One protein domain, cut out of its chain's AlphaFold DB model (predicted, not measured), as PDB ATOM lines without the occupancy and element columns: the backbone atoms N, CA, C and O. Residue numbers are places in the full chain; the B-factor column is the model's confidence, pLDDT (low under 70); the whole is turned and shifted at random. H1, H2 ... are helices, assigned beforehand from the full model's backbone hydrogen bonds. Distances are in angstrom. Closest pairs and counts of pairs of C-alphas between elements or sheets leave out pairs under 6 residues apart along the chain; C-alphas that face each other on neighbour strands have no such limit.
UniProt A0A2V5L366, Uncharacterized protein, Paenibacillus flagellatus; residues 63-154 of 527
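What this domain is: This is residues 63 to 154 of the 527 residues of an uncharacterized protein of Paenibacillus flagellatus (UniProt A0A2V5L366). Seven short helices make a cluster with few close contacts between them: H6, the longest and the nearest to the mean of the C-alphas, runs along one side with H1, H4, H5 and H7 next to it, while H2 and H3 lie across from it and are only just apart from it, the closest C-alphas being 8.3 A away in each case. H7 lies at one end of the longest axis and the long link of residues 119 to 133 at the other. The printed part has 92 residues with seven named helices, H1 to H7 in chain order, and no named strand; the class is all helix, though under half of the residues, 44, are in named elements. The whole is compact, with a radius of gyration of the C-alphas of 12.7 A and spans of 38 by 26 by 20 A.

Where its parts are: Find C-alpha 134 at (32.230, -55.151, 19.598); from there H6 runs 12.5 A to residue 142. H1, residues 72 to 79, begins at (39.764, -40.755, 21.681) and is 10.4 A long. H2 is residues 86 to 92, 9.8 A; H3 99 to 102, H4 105 to 108 and H5 115 to 118 are short. H7, residues 147 to 154, ends at (26.395, -31.262, 20.637).

How they stand to each other: Start at H6: it only just touches H5, with 3 pairs of C-alphas within 8 A, the closest Trp 118 and Leu 135 at 5.9 A. H1 is close to H6 but not clearly touching, C-alphas 75 and 139 being closest at 7.3 A. H2 and H7 are near each other. Every O i to N i+4 pair is within hydrogen-bond range in H1, H2, H6 and H7; H3, H4 and H5 are too short for one.

The domain as a whole: The C-alphas of Arg 124 and Gln 153 are farthest apart, at 38.5 A. The printed part has no cut. The link from H5 to H6 is long, and pLDDT is under 70 at residues 119 to 132.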
ATOM      1  N   MET A  63      30.040 -32.561  32.183       93.19
ATOM      2  CA  MET A  63      31.088 -33.364  31.544       93.19
ATOM      3  C   MET A  63      31.262 -33.006  30.066       93.19
ATOM      4  O   MET A  63      32.384 -32.729  29.654       93.19
ATOM      5  N   LEU A  64      30.174 -32.988  29.286       93.00
ATOM      6  CA  LEU A  64      30.245 -32.607  27.872       93.00
ATOM      7  C   LEU A  64      30.647 -31.143  27.713       93.00
ATOM      8  O   LEU A  64      31.505 -30.828  26.900       93.00
ATOM      9  N   ALA A  65      30.070 -30.252  28.521       94.62
ATOM     10  CA  ALA A  65      30.353 -28.823  28.443       94.62
ATOM     11  C   ALA A  65      31.844 -28.495  28.651       94.62
ATOM     12  O   ALA A  65      32.359 -27.559  28.043       94.62
ATOM     13  N   ALA A  66      32.551 -29.286  29.460       95.38
ATOM     14  CA  ALA A  66      33.979 -29.120  29.724       95.38
ATOM     15  C   ALA A  66      34.906 -29.695  28.633       95.38
ATOM     16  O   ALA A  66      36.122 -29.533  28.724       95.38
ATOM     17  N   MET A  67      34.378 -30.396  27.623       95.69
ATOM     18  CA  MET A  67      35.180 -30.944  26.523       95.69
ATOM     19  C   MET A  67      35.401 -29.875  25.457       95.69
ATOM     20  O   MET A  67      34.437 -29.298  24.972       95.69
ATOM     21  N   GLU A  68      36.647 -29.623  25.050       95.19
ATOM     22  CA  GLU A  68      36.962 -28.687  23.956       95.19
ATOM     23  C   GLU A  68      36.580 -29.254  22.579       95.19
ATOM     24  O   GLU A  68      36.047 -28.540  21.731       95.19
ATOM     25  N   ARG A  69      36.834 -30.550  22.389       94.88
ATOM     26  CA  ARG A  69      36.666 -31.318  21.147       94.88
ATOM     27  C   ARG A  69      36.220 -32.743  21.470       94.88
ATOM     28  O   ARG A  69      36.232 -33.120  22.637       94.88
ATOM     29  N   PHE A  70      35.900 -33.547  20.456       97.00
ATOM     30  CA  PHE A  70      35.590 -34.967  20.641       97.00
ATOM     31  C   PHE A  70      36.636 -35.864  19.967       97.00
ATOM     32  O   PHE A  70      36.628 -36.044  18.748       97.00
ATOM     33  N   GLY A  71      37.562 -36.404  20.765       96.44
ATOM     34  CA  GLY A  71      38.581 -37.359  20.326       96.44
ATOM     35  C   GLY A  71      38.556 -38.668  21.117       96.44
ATOM     36  O   GLY A  71      37.609 -38.962  21.841       96.44
ATOM     37  N   GLU A  72      39.621 -39.464  20.986       96.00
ATOM     38  CA  GLU A  72      39.764 -40.755  21.681       96.00
ATOM     39  C   GLU A  72      39.640 -40.621  23.202       96.00
ATOM     40  O   GLU A  72      38.924 -41.393  23.832       96.00
ATOM     41  N   HIS A  73      40.272 -39.597  23.781       94.69
ATOM     42  CA  HIS A  73      40.227 -39.342  25.221       94.69
ATOM     43  C   HIS A  73      38.814 -39.008  25.709       94.69
ATOM     44  O   HIS A  73      38.362 -39.516  26.733       94.69
ATOM     45  N   GLU A  74      38.094 -38.153  24.984       95.38
ATOM     46  CA  GLU A  74      36.720 -37.786  25.329       95.38
ATOM     47  C   GLU A  74      35.747 -38.944  25.121       95.38
ATOM     48  O   GLU A  74      34.885 -39.167  25.971       95.38
ATOM     49  N   ARG A  75      35.933 -39.730  24.056       95.00
ATOM     50  CA  ARG A  75      35.222 -40.994  23.846       95.00
ATOM     51  C   ARG A  75      35.416 -41.916  25.045       95.00
ATOM     52  O   ARG A  75      34.432 -42.381  25.606       95.00
ATOM     53  N   ASP A  76      36.655 -42.152  25.465       92.94
ATOM     54  CA  ASP A  76      36.940 -43.075  26.566       92.94
ATOM     55  C   ASP A  76      36.362 -42.573  27.893       92.94
ATOM     56  O   ASP A  76      35.838 -43.368  28.668       92.94
ATOM     57  N   LYS A  77      36.338 -41.254  28.126       91.19
ATOM     58  CA  LYS A  77      35.622 -40.664  29.271       91.19
ATOM     59  C   LYS A  77      34.118 -40.934  29.235       91.19
ATOM     60  O   LYS A  77      33.550 -41.248  30.276       91.19
ATOM     61  N   VAL A  78      33.479 -40.792  28.071       91.81
ATOM     62  CA  VAL A  78      32.038 -41.052  27.908       91.81
ATOM     63  C   VAL A  78      31.730 -42.539  28.086       91.81
ATOM     64  O   VAL A  78      30.752 -42.878  28.742       91.81
ATOM     65  N   LEU A  79      32.571 -43.431  27.558       90.06
ATOM     66  CA  LEU A  79      32.392 -44.881  27.700       90.06
ATOM     67  C   LEU A  79      32.725 -45.394  29.108       90.06
ATOM     68  O   LEU A  79      32.211 -46.428  29.516       90.06
ATOM     69  N   ALA A  80      33.550 -44.669  29.868       86.69
ATOM     70  CA  ALA A  80      33.845 -44.972  31.269       86.69
ATOM     71  C   ALA A  80      32.716 -44.564  32.237       86.69
ATOM     72  O   ALA A  80      32.841 -44.754  33.451       86.69
ATOM     73  N   LEU A  81      31.623 -43.986  31.729       83.75
ATOM     74  CA  LEU A  81      30.421 -43.738  32.513       83.75
ATOM     75  C   LEU A  81      29.775 -45.077  32.908       83.75
ATOM     76  O   LEU A  81      29.462 -45.913  32.067       83.75
ATOM     77  N   GLY A  82      29.637 -45.311  34.213       70.50
ATOM     78  CA  GLY A  82      29.274 -46.627  34.741       70.50
ATOM     79  C   GLY A  82      27.827 -47.014  34.436       70.50
ATOM     80  O   GLY A  82      26.929 -46.265  34.794       70.50
ATOM     81  N   HIS A  83      27.635 -48.215  33.878       79.25
ATOM     82  CA  HIS A  83      26.351 -48.789  33.429       79.25
ATOM     83  C   HIS A  83      25.705 -48.094  32.222       79.25
ATOM     84  O   HIS A  83      24.525 -48.321  31.963       79.25
ATOM     85  N   ILE A  84      26.465 -47.302  31.454       87.88
ATOM     86  CA  ILE A  84      25.896 -46.591  30.303       87.88
ATOM     87  C   ILE A  84      25.648 -47.562  29.161       87.88
ATOM     88  O   ILE A  84      26.514 -48.373  28.813       87.88
ATOM     89  N   THR A  85      24.472 -47.473  28.556       91.19
ATOM     90  CA  THR A  85      24.154 -48.232  27.348       91.19
ATOM     91  C   THR A  85      24.709 -47.546  26.106       91.19
ATOM     92  O   THR A  85      24.894 -46.323  26.064       91.19
ATOM     93  N   ALA A  86      24.949 -48.313  25.043       91.31
ATOM     94  CA  ALA A  86      25.402 -47.731  23.781       91.31
ATOM     95  C   ALA A  86      24.397 -46.702  23.224       91.31
ATOM     96  O   ALA A  86      24.797 -45.654  22.721       91.31
ATOM     97  N   GLY A  87      23.093 -46.942  23.372       92.00
ATOM     98  CA  GLY A  87      22.034 -46.012  22.981       92.00
ATOM     99  C   GLY A  87      22.048 -44.705  23.781       92.00
ATOM    100  O   GLY A  87      21.875 -43.627  23.204       92.00
ATOM    101  N   GLU A  88      22.315 -44.766  25.086       91.50
ATOM    102  CA  GLU A  88      22.469 -43.571  25.927       91.50
ATOM    103  C   GLU A  88      23.712 -42.762  25.547       91.50
ATOM    104  O   GLU A  88      23.635 -41.534  25.504       91.50
ATOM    105  N   VAL A  89      24.825 -43.420  25.195       93.31
ATOM    106  CA  VAL A  89      26.021 -42.748  24.654       93.31
ATOM    107  C   VAL A  89      25.681 -41.995  23.366       93.31
ATOM    108  O   VAL A  89      25.992 -40.810  23.243       93.31
ATOM    109  N   LEU A  90      25.009 -42.649  22.413       94.31
ATOM    110  CA  LEU A  90      24.610 -42.013  21.152       94.31
ATOM    111  C   LEU A  90      23.677 -40.820  21.391       94.31
ATOM    112  O   LEU A  90      23.880 -39.750  20.815       94.31
ATOM    113  N   THR A  91      22.711 -40.976  22.297       92.56
ATOM    114  CA  THR A  91      21.784 -39.908  22.695       92.56
ATOM    115  C   THR A  91      22.522 -38.736  23.340       92.56
ATOM    116  O   THR A  91      22.273 -37.583  22.989       92.56
ATOM    117  N   MET A  92      23.465 -39.014  24.243       92.31
ATOM    118  CA  MET A  92      24.297 -38.012  24.913       92.31
ATOM    119  C   MET A  92      25.121 -37.190  23.914       92.31
ATOM    120  O   MET A  92      25.241 -35.978  24.071       92.31
ATOM    121  N   LEU A  93      25.649 -37.829  22.869       94.38
ATOM    122  CA  LEU A  93      26.421 -37.175  21.807       94.38
ATOM    123  C   LEU A  93      25.537 -36.546  20.714       94.38
ATOM    124  O   LEU A  93      26.045 -35.939  19.768       94.38
ATOM    125  N   GLY A  94      24.211 -36.655  20.835       93.88
ATOM    126  CA  GLY A  94      23.246 -36.099  19.888       93.88
ATOM    127  C   GLY A  94      23.249 -36.792  18.524       93.88
ATOM    128  O   GLY A  94      22.880 -36.163  17.529       93.88
ATOM    129  N   VAL A  95      23.684 -38.054  18.465       94.62
ATOM    130  CA  VAL A  95      23.716 -38.884  17.255       94.62
ATOM    131  C   VAL A  95      22.293 -39.337  16.941       94.62
ATOM    132  O   VAL A  95      21.681 -40.064  17.719       94.62
ATOM    133  N   GLY A  96      21.748 -38.871  15.818       91.75
ATOM    134  CA  GLY A  96      20.367 -39.121  15.429       91.75
ATOM    135  C   GLY A  96      20.221 -40.210  14.364       91.75
ATOM    136  O   GLY A  96      21.202 -40.807  13.915       91.75
ATOM    137  N   PRO A  97      18.985 -40.443  13.880       89.44
ATOM    138  CA  PRO A  97      18.702 -41.480  12.887       89.44
ATOM    139  C   PRO A  97      19.527 -41.369  11.601       89.44
ATOM    140  O   PRO A  97      19.817 -42.385  10.979       89.44
ATOM    141  N   LYS A  98      19.907 -40.149  11.192       89.69
ATOM    142  CA  LYS A  98      20.708 -39.915   9.980       89.69
ATOM    143  C   LYS A  98      22.134 -40.428  10.142       89.69
ATOM    144  O   LYS A  98      22.650 -41.094   9.251       89.69
ATOM    145  N   GLU A  99      22.756 -40.126  11.274       90.75
ATOM    146  CA  GLU A  99      24.115 -40.555  11.594       90.75
ATOM    147  C   GLU A  99      24.161 -42.057  11.914       90.75
ATOM    148  O   GLU A  99      25.141 -42.726  11.600       90.75
ATOM    149  N   MET A 100      23.073 -42.611  12.460       89.00
ATOM    150  CA  MET A 100      22.932 -44.042  12.741       89.00
ATOM    151  C   MET A 100      22.789 -44.920  11.489       89.00
ATOM    152  O   MET A 100      22.912 -46.136  11.602       89.00
ATOM    153  N   LEU A 101      22.574 -44.357  10.291       86.50
ATOM    154  CA  LEU A 101      22.501 -45.146   9.049       86.50
ATOM    155  C   LEU A 101      23.793 -45.925   8.756       86.50
ATOM    156  O   LEU A 101      23.748 -46.939   8.063       86.50
ATOM    157  N   SER A 102      24.935 -45.454   9.261       83.88
ATOM    158  CA  SER A 102      26.236 -46.118   9.120       83.88
ATOM    159  C   SER A 102      26.591 -47.022  10.308       83.88
ATOM    160  O   SER A 102      27.711 -47.541  10.355       83.88
ATOM    161  N   LEU A 103      25.670 -47.209  11.263       88.25
ATOM    162  CA  LEU A 103      25.868 -48.085  12.412       88.25
ATOM    163  C   LEU A 103      25.894 -49.552  11.942       88.25
ATOM    164  O   LEU A 103      24.940 -49.999  11.302       88.25
ATOM    165  N   PRO A 104      26.954 -50.317  12.258       86.69
ATOM    166  CA  PRO A 104      27.000 -51.749  11.979       86.69
ATOM    167  C   PRO A 104      25.769 -52.489  12.540       86.69
ATOM    168  O   PRO A 104      25.396 -52.236  13.692       86.69
ATOM    169  N   PRO A 105      25.128 -53.399  11.778       85.31
ATOM    170  CA  PRO A 105      23.931 -54.124  12.222       85.31
ATOM    171  C   PRO A 105      24.104 -54.857  13.558       85.31
ATOM    172  O   PRO A 105      23.171 -54.931  14.355       85.31
ATOM    173  N   GLU A 106      25.309 -55.357  13.823       83.81
ATOM    174  CA  GLU A 106      25.672 -56.066  15.051       83.81
ATOM    175  C   GLU A 106      25.626 -55.148  16.281       83.81
ATOM    176  O   GLU A 106      25.274 -55.593  17.371       83.81
ATOM    177  N   LEU A 107      25.924 -53.855  16.103       86.19
ATOM    178  CA  LEU A 107      25.798 -52.837  17.148       86.19
ATOM    179  C   LEU A 107      24.349 -52.369  17.310       86.19
ATOM    180  O   LEU A 107      23.903 -52.130  18.430       86.19
ATOM    181  N   ALA A 108      23.597 -52.266  16.211       86.88
ATOM    182  CA  ALA A 108      22.205 -51.814  16.237       86.88
ATOM    183  C   ALA A 108      21.313 -52.705  17.119       86.88
ATOM    184  O   ALA A 108      20.450 -52.199  17.835       86.88
ATOM    185  N   GLY A 109      21.549 -54.022  17.112       85.75
ATOM    186  CA  GLY A 109      20.815 -54.978  17.948       85.75
ATOM    187  C   GLY A 109      21.140 -54.916  19.445       85.75
ATOM    188  O   GLY A 109      20.401 -55.495  20.235       85.75
ATOM    189  N   ARG A 110      22.215 -54.220  19.840       88.00
ATOM    190  CA  ARG A 110      22.754 -54.202  21.211       88.00
ATOM    191  C   ARG A 110      22.745 -52.814  21.849       88.00
ATOM    192  O   ARG A 110      23.388 -52.591  22.865       88.00
ATOM    193  N   LEU A 111      22.008 -51.857  21.283       89.31
ATOM    194  CA  LEU A 111      21.990 -50.479  21.789       89.31
ATOM    195  C   LEU A 111      21.514 -50.348  23.245       89.31
ATOM    196  O   LEU A 111      21.878 -49.380  23.902       89.31
ATOM    197  N   ASN A 112      20.737 -51.308  23.747       89.06
ATOM    198  CA  ASN A 112      20.250 -51.316  25.130       89.06
ATOM    199  C   ASN A 112      21.189 -52.048  26.102       89.06
ATOM    200  O   ASN A 112      20.905 -52.087  27.296       89.06
ATOM    201  N   ASP A 113      22.283 -52.628  25.610       88.44
ATOM    202  CA  ASP A 113      23.257 -53.323  26.444       88.44
ATOM    203  C   ASP A 113      24.215 -52.311  27.074       88.44
ATOM    204  O   ASP A 113      24.594 -51.317  26.440       88.44
ATOM    205  N   ALA A 114      24.644 -52.582  28.308       86.06
ATOM    206  CA  ALA A 114      25.672 -51.788  28.962       86.06
ATOM    207  C   ALA A 114      27.015 -51.976  28.242       86.06
ATOM    208  O   ALA A 114      27.462 -53.098  28.001       86.06
ATOM    209  N   VAL A 115      27.696 -50.870  27.936       85.12
ATOM    210  CA  VAL A 115      28.982 -50.894  27.218       85.12
ATOM    211  C   VAL A 115      30.050 -51.664  28.003       85.12
ATOM    212  O   VAL A 115      30.902 -52.320  27.407       85.12
ATOM    213  N   ALA A 116      29.996 -51.615  29.336       81.56
ATOM    214  CA  ALA A 116      30.932 -52.321  30.211       81.56
ATOM    215  C   ALA A 116      30.877 -53.854  30.051       81.56
ATOM    216  O   ALA A 116      31.887 -54.522  30.269       81.56
ATOM    217  N   ASP A 117      29.738 -54.408  29.628       79.94
ATOM    218  CA  ASP A 117      29.565 -55.856  29.466       79.94
ATOM    219  C   ASP A 117      30.221 -56.377  28.177       79.94
ATOM    220  O   ASP A 117      30.514 -57.568  28.055       79.94
ATOM    221  N   TRP A 118      30.514 -55.487  27.225       79.12
ATOM    222  CA  TRP A 118      31.092 -55.859  25.932       79.12
ATOM    223  C   TRP A 118      32.564 -56.269  26.023       79.12
ATOM    224  O   TRP A 118      33.039 -56.982  25.148       79.12
ATOM    225  N   ASP A 119      33.266 -55.868  27.088       68.00
ATOM    226  CA  ASP A 119      34.655 -56.271  27.368       68.00
ATOM    227  C   ASP A 119      34.718 -57.673  28.022       68.00
ATOM    228  O   ASP A 119      35.704 -58.399  27.912       68.00
ATOM    229  N   ALA A 120      33.641 -58.098  28.700       56.62
ATOM    230  CA  ALA A 120      33.583 -59.358  29.449       56.62
ATOM    231  C   ALA A 120      33.187 -60.578  28.591       56.62
ATOM    232  O   ALA A 120      33.563 -61.712  28.908       56.62
ATOM    233  N   GLU A 121      32.439 -60.373  27.503       54.03
ATOM    234  CA  GLU A 121      32.016 -61.446  26.587       54.03
ATOM    235  C   GLU A 121      33.147 -61.959  25.671       54.03
ATOM    236  O   GLU A 121      33.089 -63.103  25.198       54.03
ATOM    237  N   ASP A 122      34.224 -61.180  25.521       50.03
ATOM    238  CA  ASP A 122      35.405 -61.484  24.696       50.03
ATOM    239  C   ASP A 122      36.190 -62.730  25.157       50.03
ATOM    240  O   ASP A 122      36.963 -63.311  24.394       50.03
ATOM    241  N   GLY A 123      35.965 -63.214  26.383       48.00
ATOM    242  CA  GLY A 123      36.607 -64.433  26.883       48.00
ATOM    243  C   GLY A 123      35.927 -65.748  26.477       48.00
ATOM    244  O   GLY A 123      36.507 -66.812  26.707       48.00
ATOM    245  N   ARG A 124      34.686 -65.725  25.958       44.31
ATOM    246  CA  ARG A 124      33.877 -66.957  25.791       44.31
ATOM    247  C   ARG A 124      33.107 -67.085  24.479       44.31
ATOM    248  O   ARG A 124      32.761 -68.212  24.125       44.31
ATOM    249  N   SER A 125      32.873 -66.002  23.742       45.81
ATOM    250  CA  SER A 125      31.996 -66.033  22.567       45.81
ATOM    251  C   SER A 125      32.620 -65.240  21.426       45.81
ATOM    252  O   SER A 125      32.812 -64.041  21.545       45.81
ATOM    253  N   GLY A 126      32.941 -65.900  20.311       46.00
ATOM    254  CA  GLY A 126      33.582 -65.305  19.129       46.00
ATOM    255  C   GLY A 126      32.716 -64.318  18.330       46.00
ATOM    256  O   GLY A 126      32.635 -64.435  17.109       46.00
ATOM    257  N   SER A 127      32.064 -63.355  18.983       47.81
ATOM    258  CA  SER A 127      31.333 -62.246  18.361       47.81
ATOM    259  C   SER A 127      32.293 -61.153  17.877       47.81
ATOM    260  O   SER A 127      32.278 -60.025  18.364       47.81
ATOM    261  N   ALA A 128      33.157 -61.495  16.920       51.25
ATOM    262  CA  ALA A 128      34.003 -60.526  16.233       51.25
ATOM    263  C   ALA A 128      33.229 -59.906  15.060       51.25
ATOM    264  O   ALA A 128      32.732 -60.623  14.189       51.25
ATOM    265  N   VAL A 129      33.170 -58.575  14.992       51.84
ATOM    266  CA  VAL A 129      32.634 -57.847  13.833       51.84
ATOM    267  C   VAL A 129      33.808 -57.547  12.908       51.84
ATOM    268  O   VAL A 129      34.636 -56.683  13.192       51.84
ATOM    269  N   GLY A 130      33.948 -58.309  11.820       50.09
ATOM    270  CA  GLY A 130      35.028 -58.098  10.845       50.09
ATOM    271  C   GLY A 130      36.453 -58.251  11.405       50.09
ATOM    272  O   GLY A 130      37.386 -57.703  10.824       50.09
ATOM    273  N   GLY A 131      36.629 -58.972  12.519       50.56
ATOM    274  CA  GLY A 131      37.925 -59.200  13.177       50.56
ATOM    275  C   GLY A 131      38.258 -58.258  14.345       50.56
ATOM    276  O   GLY A 131      39.260 -58.495  15.011       50.56
ATOM    277  N   ALA A 132      37.427 -57.246  14.624       60.56
ATOM    278  CA  ALA A 132      37.510 -56.409  15.826       60.56
ATOM    279  C   ALA A 132      36.418 -56.808  16.835       60.56
ATOM    280  O   ALA A 132      35.346 -57.274  16.430       60.56
ATOM    281  N   ASN A 133      36.672 -56.637  18.137       78.69
ATOM    282  CA  ASN A 133      35.640 -56.860  19.151       78.69
ATOM    283  C   ASN A 133      34.554 -55.768  19.079       78.69
ATOM    284  O   ASN A 133      34.723 -54.718  18.447       78.69
ATOM    285  N   LEU A 134      33.395 -56.036  19.684       83.12
ATOM    286  CA  LEU A 134      32.230 -55.151  19.598       83.12
ATOM    287  C   LEU A 134      32.528 -53.748  20.155       83.12
ATOM    288  O   LEU A 134      32.106 -52.740  19.581       83.12
ATOM    289  N   LEU A 135      33.301 -53.688  21.242       87.38
ATOM    290  CA  LEU A 135      33.722 -52.443  21.874       87.38
ATOM    291  C   LEU A 135      34.596 -51.596  20.938       87.38
ATOM    292  O   LEU A 135      34.358 -50.397  20.805       87.38
ATOM    293  N   ASP A 136      35.557 -52.197  20.243       88.75
ATOM    294  CA  ASP A 136      36.436 -51.521  19.286       88.75
ATOM    295  C   ASP A 136      35.672 -51.060  18.046       88.75
ATOM    296  O   ASP A 136      35.904 -49.953  17.543       88.75
ATOM    297  N   ALA A 137      34.714 -51.864  17.574       89.31
ATOM    298  CA  ALA A 137      33.819 -51.472  16.492       89.31
ATOM    299  C   ALA A 137      32.998 -50.230  16.878       89.31
ATOM    300  O   ALA A 137      32.898 -49.285  16.089       89.31
ATOM    301  N   PHE A 138      32.473 -50.186  18.105       92.50
ATOM    302  CA  PHE A 138      31.725 -49.037  18.615       92.50
ATOM    303  C   PHE A 138      32.612 -47.814  18.839       92.50
ATOM    304  O   PHE A 138      32.290 -46.721  18.373       92.50
ATOM    305  N   LYS A 139      33.781 -47.995  19.461       93.62
ATOM    306  CA  LYS A 139      34.780 -46.935  19.637       93.62
ATOM    307  C   LYS A 139      35.189 -46.314  18.306       93.62
ATOM    308  O   LYS A 139      35.323 -45.095  18.214       93.62
ATOM    309  N   SER A 140      35.370 -47.148  17.283       93.19
ATOM    310  CA  SER A 140      35.679 -46.711  15.924       93.19
ATOM    311  C   SER A 140      34.508 -45.960  15.301       93.19
ATOM    312  O   SER A 140      34.716 -44.921  14.683       93.19
ATOM    313  N   PHE A 141      33.277 -46.453  15.469       94.38
ATOM    314  CA  PHE A 141      32.068 -45.792  14.977       94.38
ATOM    315  C   PHE A 141      31.911 -44.372  15.540       94.38
ATOM    316  O   PHE A 141      31.678 -43.443  14.770       94.38
ATOM    317  N   LEU A 142      32.127 -44.183  16.847       95.44
ATOM    318  CA  LEU A 142      32.007 -42.877  17.510       95.44
ATOM    319  C   LEU A 142      32.974 -41.809  16.970       95.44
ATOM    320  O   LEU A 142      32.692 -40.619  17.080       95.44
ATOM    321  N   LEU A 143      34.098 -42.221  16.379       95.75
ATOM    322  CA  LEU A 143      35.111 -41.317  15.827       95.75
ATOM    323  C   LEU A 143      35.004 -41.130  14.305       95.75
ATOM    324  O   LEU A 143      35.761 -40.344  13.734       95.75
ATOM    325  N   ARG A 144      34.080 -41.825  13.631       94.88
ATOM    326  CA  ARG A 144      33.854 -41.665  12.187       94.88
ATOM    327  C   ARG A 144      33.050 -40.406  11.888       94.88
ATOM    328  O   ARG A 144      32.193 -39.989  12.660       94.88
ATOM    329  N   GLU A 145      33.259 -39.853  10.700       93.12
ATOM    330  CA  GLU A 145      32.317 -38.887  10.133       93.12
ATOM    331  C   GLU A 145      31.066 -39.617   9.615       93.12
ATOM    332  O   GLU A 145      31.207 -40.689   9.016       93.12
ATOM    333  N   PRO A 146      29.839 -39.092   9.823       92.94
ATOM    334  CA  PRO A 146      29.487 -37.773  10.384       92.94
ATOM    335  C   PRO A 146      29.295 -37.727  11.918       92.94
ATOM    336  O   PRO A 146      28.946 -36.680  12.466       92.94
ATOM    337  N   VAL A 147      29.481 -38.850  12.619       95.44
ATOM    338  CA  VAL A 147      29.199 -39.000  14.061       95.44
ATOM    339  C   VAL A 147      30.055 -38.055  14.905       95.44
ATOM    340  O   VAL A 147      29.529 -37.362  15.775       95.44
ATOM    341  N   ARG A 148      31.357 -37.974  14.613       96.06
ATOM    342  CA  ARG A 148      32.301 -37.115  15.338       96.06
ATOM    343  C   ARG A 148      31.933 -35.634  15.237       96.06
ATOM    344  O   ARG A 148      31.851 -34.966  16.264       96.06
ATOM    345  N   VAL A 149      31.644 -35.130  14.032       95.62
ATOM    346  CA  VAL A 149      31.183 -33.742  13.844       95.62
ATOM    347  C   VAL A 149      29.888 -33.481  14.607       95.62
ATOM    348  O   VAL A 149      29.742 -32.423  15.220       95.62
ATOM    349  N   ARG A 150      28.951 -34.437  14.622       96.31
ATOM    350  CA  ARG A 150      27.716 -34.283  15.395       96.31
ATOM    351  C   ARG A 150      27.991 -34.212  16.901       96.31
ATOM    352  O   ARG A 150      27.437 -33.340  17.565       96.31
ATOM    353  N   ALA A 151      28.873 -35.063  17.419       96.62
ATOM    354  CA  ALA A 151      29.297 -35.033  18.816       96.62
ATOM    355  C   ALA A 151      29.944 -33.689  19.197       96.62
ATOM    356  O   ALA A 151      29.575 -33.096  20.210       96.62
ATOM    357  N   GLU A 152      30.849 -33.165  18.364       97.19
ATOM    358  CA  GLU A 152      31.485 -31.853  18.568       97.19
ATOM    359  C   GLU A 152      30.457 -30.709  18.587       97.19
ATOM    360  O   GLU A 152      30.524 -29.821  19.443       97.19
ATOM    361  N   GLN A 153      29.465 -30.744  17.690       96.94
ATOM    362  CA  GLN A 153      28.364 -29.776  17.681       96.94
ATOM    363  C   GLN A 153      27.539 -29.842  18.968       96.94
ATOM    364  O   GLN A 153      27.280 -28.800  19.572       96.94
ATOM    365  N   THR A 154      27.163 -31.047  19.404       96.69
ATOM    366  CA  THR A 154      26.395 -31.262  20.637       96.69
ATOM    367  C   THR A 154      27.166 -30.773  21.864       96.69
ATOM    368  O   THR A 154      26.592 -30.102  22.719       96.69
TER     369      THR A 154